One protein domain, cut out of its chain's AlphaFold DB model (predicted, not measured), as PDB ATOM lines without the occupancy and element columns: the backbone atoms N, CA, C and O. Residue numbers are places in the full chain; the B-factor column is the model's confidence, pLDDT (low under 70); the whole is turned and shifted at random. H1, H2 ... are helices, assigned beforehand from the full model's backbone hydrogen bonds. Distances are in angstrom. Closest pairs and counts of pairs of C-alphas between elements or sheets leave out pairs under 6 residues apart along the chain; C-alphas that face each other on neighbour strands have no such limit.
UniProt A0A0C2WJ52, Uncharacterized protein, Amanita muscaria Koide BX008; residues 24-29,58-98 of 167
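AT A GLANCE: This is residues 24 to 29 and 58 to 98 of the 167 residues of an uncharacterized protein of Amanita muscaria Koide BX008 (UniProt A0A0C2WJ52). Two helices side by side make a helical hairpin, H1 and then H2 folding back along it. A short separate piece, residues 24 to 29, lies near the turn, where residues 26 to 27 pair with residues 76 to 77. The 47 printed residues, with two named helices and no named strand, are all helix in class. The whole is only just loose, close to compact, with a radius of gyration of the C-alphas of 11.5 A, and only just flat, spanning 37 by 24 by 11 A.

HOW THE PARTS SIT: Residues 26 to 27 pair parallel with residues 76 to 77. H1, residues 61 to 75, and H2, residues 81 to 96, touch and form a hairpin. Their closest C-alphas, of Tyr 70 and Leu 91, are 5.9 A apart. They run opposite ways at a shallow tilt of 15 degrees. Every O i to N i+4 pair is within hydrogen-bond range in H1, and 10 of 12 in H2.

IN THESE COORDINATES: H1 is 21.0 A long from C-alpha 61 at (128.142, 171.626, 170.384). H2, also 21.0 A, ends with C-alpha 96 at (142.415, 173.817, 170.199) and has a kink of 35 degrees near residue 88.

THE WHOLE: Residues 30 to 57 are not printed, and C-alphas 29 and 58 are 34.9 A apart across the cut. The link from H1 to H2 is tight. No printed residue is under 70 in pLDDT.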
ATOM      1  N   GLY A  24     131.654 191.132 184.772       83.62
ATOM      2  CA  GLY A  24     131.740 189.686 184.542       83.62
ATOM      3  C   GLY A  24     132.781 188.984 185.413       83.62
ATOM      4  O   GLY A  24     132.759 187.757 185.506       83.62
ATOM      5  N   ARG A  25     133.672 189.730 186.072       86.69
ATOM      6  CA  ARG A  25     134.795 189.176 186.835       86.69
ATOM      7  C   ARG A  25     134.357 188.803 188.249       86.69
ATOM      8  O   ARG A  25     133.554 189.486 188.880       86.69
ATOM      9  N   TYR A  26     134.900 187.713 188.784       86.88
ATOM     10  CA  TYR A  26     134.607 187.271 190.152       86.88
ATOM     11  C   TYR A  26     135.775 186.498 190.757       86.88
ATOM     12  O   TYR A  26     136.574 185.897 190.050       86.88
ATOM     13  N   LYS A  27     135.880 186.445 192.088       87.31
ATOM     14  CA  LYS A  27     136.949 185.681 192.747       87.31
ATOM     15  C   LYS A  27     136.717 184.175 192.588       87.31
ATOM     16  O   LYS A  27     135.656 183.687 192.966       87.31
ATOM     17  N   ALA A  28     137.715 183.424 192.118       87.88
ATOM     18  CA  ALA A  28     137.570 181.999 191.794       87.88
ATOM     19  C   ALA A  28     137.034 181.137 192.955       87.88
ATOM     20  O   ALA A  28     136.233 180.235 192.737       87.88
ATOM     21  N   ASN A  29     137.417 181.441 194.201       85.81
ATOM     22  CA  ASN A  29     136.934 180.731 195.395       85.81
ATOM     23  C   ASN A  29     135.636 181.300 196.000       85.81
ATOM     24  O   ASN A  29     135.188 180.835 197.047       85.81
ATOM     25  N   ALA A  58     126.754 175.582 161.456       76.31
ATOM     26  CA  ALA A  58     126.634 174.724 162.628       76.31
ATOM     27  C   ALA A  58     128.016 174.603 163.285       76.31
ATOM     28  O   ALA A  58     128.921 173.976 162.733       76.31
ATOM     29  N   LEU A  59     128.196 175.272 164.423       81.38
ATOM     30  CA  LEU A  59     129.358 175.066 165.276       81.38
ATOM     31  C   LEU A  59     129.148 173.761 166.056       81.38
ATOM     32  O   LEU A  59     128.029 173.528 166.513       81.38
ATOM     33  N   PRO A  60     130.181 172.920 166.219       88.12
ATOM     34  CA  PRO A  60     130.072 171.727 167.046       88.12
ATOM     35  C   PRO A  60     129.677 172.077 168.491       88.12
ATOM     36  O   PRO A  60     130.269 172.969 169.107       88.12
ATOM     37  N   ASP A  61     128.674 171.382 169.033       89.19
ATOM     38  CA  ASP A  61     128.142 171.626 170.384       89.19
ATOM     39  C   ASP A  61     129.213 171.483 171.474       89.19
ATOM     40  O   ASP A  61     129.202 172.195 172.482       89.19
ATOM     41  N   ASP A  62     130.159 170.567 171.279       91.50
ATOM     42  CA  ASP A  62     131.281 170.349 172.180       91.50
ATOM     43  C   ASP A  62     132.217 171.561 172.215       91.50
ATOM     44  O   ASP A  62     132.558 172.007 173.311       91.50
ATOM     45  N   ILE A  63     132.540 172.157 171.063       89.69
ATOM     46  CA  ILE A  63     133.339 173.389 170.984       89.69
ATOM     47  C   ILE A  63     132.624 174.544 171.689       89.69
ATOM     48  O   ILE A  63     133.261 175.288 172.438       89.69
ATOM     49  N   ILE A  64     131.305 174.685 171.515       89.38
ATOM     50  CA  ILE A  64     130.519 175.721 172.208       89.38
ATOM     51  C   ILE A  64     130.602 175.525 173.725       89.38
ATOM     52  O   ILE A  64     130.910 176.471 174.454       89.38
ATOM     53  N   ARG A  65     130.354 174.303 174.211       93.06
ATOM     54  CA  ARG A  65     130.365 173.995 175.646       93.06
ATOM     55  C   ARG A  65     131.750 174.188 176.259       93.06
ATOM     56  O   ARG A  65     131.863 174.845 177.288       93.06
ATOM     57  N   GLN A  66     132.792 173.664 175.619       94.81
ATOM     58  CA  GLN A  66     134.172 173.805 176.089       94.81
ATOM     59  C   GLN A  66     134.605 175.274 176.097       94.81
ATOM     60  O   GLN A  66     135.195 175.737 177.072       94.81
ATOM     61  N   THR A  67     134.245 176.041 175.061       93.00
ATOM     62  CA  THR A  67     134.516 177.485 175.015       93.00
ATOM     63  C   THR A  67     133.791 178.212 176.142       93.00
ATOM     64  O   THR A  67     134.388 179.054 176.807       93.00
ATOM     65  N   ALA A  68     132.528 177.879 176.420       92.12
ATOM     66  CA  ALA A  68     131.790 178.467 177.537       92.12
ATOM     67  C   ALA A  68     132.445 178.146 178.893       92.12
ATOM     68  O   ALA A  68     132.620 179.045 179.715       92.12
ATOM     69  N   GLU A  69     132.865 176.898 179.110       94.62
ATOM     70  CA  GLU A  69     133.602 176.477 180.310       94.62
ATOM     71  C   GLU A  69     134.923 177.245 180.461       94.62
ATOM     72  O   GLU A  69     135.218 177.768 181.540       94.62
ATOM     73  N   TYR A  70     135.677 177.399 179.368       95.38
ATOM     74  CA  TYR A  70     136.889 178.213 179.338       95.38
ATOM     75  C   TYR A  70     136.602 179.676 179.674       95.38
ATOM     76  O   TYR A  70     137.297 180.251 180.506       95.38
ATOM     77  N   MET A  71     135.563 180.283 179.097       92.38
ATOM     78  CA  MET A  71     135.216 181.684 179.357       92.38
ATOM     79  C   MET A  71     134.786 181.915 180.810       92.38
ATOM     80  O   MET A  71     135.151 182.938 181.396       92.38
ATOM     81  N   ILE A  72     134.078 180.962 181.423       91.12
ATOM     82  CA  ILE A  72     133.731 180.999 182.853       91.12
ATOM     83  C   ILE A  72     135.009 180.960 183.698       91.12
ATOM     84  O   ILE A  72     135.219 181.834 184.540       91.12
ATOM     85  N   ALA A  73     135.903 180.004 183.441       93.19
ATOM     86  CA  ALA A  73     137.176 179.909 184.152       93.19
ATOM     87  C   ALA A  73     138.045 181.163 183.943       93.19
ATOM     88  O   ALA A  73     138.585 181.724 184.896       93.19
ATOM     89  N   ALA A  74     138.129 181.670 182.713       92.19
ATOM     90  CA  ALA A  74     138.919 182.845 182.364       92.19
ATOM     91  C   ALA A  74     138.404 184.112 183.056       92.19
ATOM     92  O   ALA A  74     139.224 184.963 183.418       92.19
ATOM     93  N   SER A  75     137.091 184.204 183.295       90.00
ATOM     94  CA  SER A  75     136.424 185.293 184.026       90.00
ATOM     95  C   SER A  75     136.724 185.297 185.526       90.00
ATOM     96  O   SER A  75     136.543 186.319 186.188       90.00
ATOM     97  N   ALA A  76     137.242 184.194 186.066       90.94
ATOM     98  CA  ALA A  76     137.620 184.120 187.463       90.94
ATOM     99  C   ALA A  76     138.957 184.845 187.741       90.94
ATOM    100  O   ALA A  76     139.909 184.793 186.954       90.94
ATOM    101  N   ILE A  77     139.028 185.499 188.899       89.75
ATOM    102  CA  ILE A  77     140.224 186.111 189.484       89.75
ATOM    103  C   ILE A  77     140.873 185.074 190.400       89.75
ATOM    104  O   ILE A  77     140.260 184.638 191.386       89.75
ATOM    105  N   TYR A  78     142.103 184.676 190.084       90.75
ATOM    106  CA  TYR A  78     142.844 183.662 190.831       90.75
ATOM    107  C   TYR A  78     143.812 184.304 191.825       90.75
ATOM    108  O   TYR A  78     144.114 185.491 191.769       90.75
ATOM    109  N   GLU A  79     144.300 183.504 192.771       89.31
ATOM    110  CA  GLU A  79     145.272 183.968 193.770       89.31
ATOM    111  C   GLU A  79     146.691 184.093 193.202       89.31
ATOM    112  O   GLU A  79     147.508 184.813 193.766       89.31
ATOM    113  N   SER A  80     146.990 183.388 192.108       88.69
ATOM    114  CA  SER A  80     148.276 183.454 191.415       88.69
ATOM    115  C   SER A  80     148.135 183.086 189.938       88.69
ATOM    116  O   SER A  80     147.231 182.330 189.563       88.69
ATOM    117  N   GLU A  81     149.075 183.566 189.118       88.75
ATOM    118  CA  GLU A  81     149.203 183.199 187.700       88.75
ATOM    119  C   GLU A  81     149.342 181.681 187.521       88.75
ATOM    120  O   GLU A  81     148.685 181.091 186.670       88.75
ATOM    121  N   GLU A  82     150.104 181.013 188.394       89.81
ATOM    122  CA  GLU A  82     150.271 179.556 188.357       89.81
ATOM    123  C   GLU A  82     148.939 178.810 188.546       89.81
ATOM    124  O   GLU A  82     148.644 177.861 187.817       89.81
ATOM    125  N   LYS A  83     148.108 179.235 189.511       92.12
ATOM    126  CA  LYS A  83     146.788 178.623 189.738       92.12
ATOM    127  C   LYS A  83     145.850 178.875 188.564       92.12
ATOM    128  O   LYS A  83     145.120 177.964 188.185       92.12
ATOM    129  N   ARG A  84     145.882 180.082 187.992       92.38
ATOM    130  CA  ARG A  84     145.116 180.425 186.788       92.38
ATOM    131  C   ARG A  84     145.506 179.516 185.623       92.38
ATOM    132  O   ARG A  84     144.641 178.852 185.058       92.38
ATOM    133  N   ARG A  85     146.802 179.407 185.332       91.94
ATOM    134  CA  ARG A  85     147.338 178.594 184.232       91.94
ATOM    135  C   ARG A  85     147.011 177.110 184.385       91.94
ATOM    136  O   ARG A  85     146.549 176.484 183.438       91.94
ATOM    137  N   LYS A  86     147.134 176.561 185.599       93.25
ATOM    138  CA  LYS A  86     146.740 175.172 185.911       93.25
ATOM    139  C   LYS A  86     145.282 174.856 185.562       93.25
ATOM    140  O   LYS A  86     144.979 173.698 185.295       93.25
ATOM    141  N   VAL A  87     144.395 175.851 185.579       95.00
ATOM    142  CA  VAL A  87     142.984 175.686 185.205       95.00
ATOM    143  C   VAL A  87     142.752 175.972 183.721       95.00
ATOM    144  O   VAL A  87     142.038 175.217 183.067       95.00
ATOM    145  N   LEU A  88     143.341 177.041 183.180       94.56
ATOM    146  CA  LEU A  88     143.051 177.495 181.818       94.56
ATOM    147  C   LEU A  88     143.758 176.688 180.734       94.56
ATOM    148  O   LEU A  88     143.127 176.374 179.728       94.56
ATOM    149  N   THR A  89     145.029 176.329 180.925       93.62
ATOM    150  CA  THR A  89     145.808 175.633 179.891       93.62
ATOM    151  C   THR A  89     145.166 174.310 179.470       93.62
ATOM    152  O   THR A  89     145.005 174.116 178.269       93.62
ATOM    153  N   PRO A  90     144.713 173.421 180.381       94.56
ATOM    154  CA  PRO A  90     144.063 172.180 179.962       94.56
ATOM    155  C   PRO A  90     142.786 172.414 179.145       94.56
ATOM    156  O   PRO A  90     142.572 171.733 178.149       94.56
ATOM    157  N   LEU A  91     141.961 173.393 179.534       95.31
ATOM    158  CA  LEU A  91     140.732 173.735 178.810       95.31
ATOM    159  C   LEU A  91     141.047 174.260 177.405       95.31
ATOM    160  O   LEU A  91     140.412 173.852 176.435       95.31
ATOM    161  N   LEU A  92     142.056 175.124 177.286       93.62
ATOM    162  CA  LEU A  92     142.471 175.686 176.006       93.62
ATOM    163  C   LEU A  92     143.090 174.628 175.082       93.62
ATOM    164  O   LEU A  92     142.773 174.602 173.897       93.62
ATOM    165  N   CYS A  93     143.914 173.726 175.624       93.19
ATOM    166  CA  CYS A  93     144.459 172.579 174.895       93.19
ATOM    167  C   CYS A  93     143.355 171.696 174.304       93.19
ATOM    168  O   CYS A  93     143.468 171.279 173.157       93.19
ATOM    169  N   VAL A  94     142.284 171.440 175.065       93.62
ATOM    170  CA  VAL A  94     141.137 170.642 174.600       93.62
ATOM    171  C   VAL A  94     140.387 171.352 173.469       93.62
ATOM    172  O   VAL A  94     140.103 170.723 172.458       93.62
ATOM    173  N   ILE A  95     140.126 172.658 173.597       92.94
ATOM    174  CA  ILE A  95     139.422 173.443 172.563       92.94
ATOM    175  C   ILE A  95     140.214 173.496 171.254       92.94
ATOM    176  O   ILE A  95     139.636 173.438 170.171       92.94
ATOM    177  N   LEU A  96     141.533 173.667 171.355       91.44
ATOM    178  CA  LEU A  96     142.415 173.817 170.199       91.44
ATOM    179  C   LEU A  96     142.913 172.476 169.640       91.44
ATOM    180  O   LEU A  96     143.552 172.482 168.593       91.44
ATOM    181  N   ASP A  97     142.642 171.362 170.326       91.62
ATOM    182  CA  ASP A  97     143.197 170.032 170.043       91.62
ATOM    183  C   ASP A  97     144.735 170.045 169.921       91.62
ATOM    184  O   ASP A  97     145.340 169.551 168.968       91.62
ATOM    185  N   VAL A  98     145.393 170.676 170.899       91.00
ATOM    186  CA  VAL A  98     146.857 170.813 170.955       91.00
ATOM    187  C   VAL A  98     147.423 170.360 172.293       91.00
ATOM    188  O   VAL A  98     146.745 170.336 173.318       91.00
TER     189      VAL A  98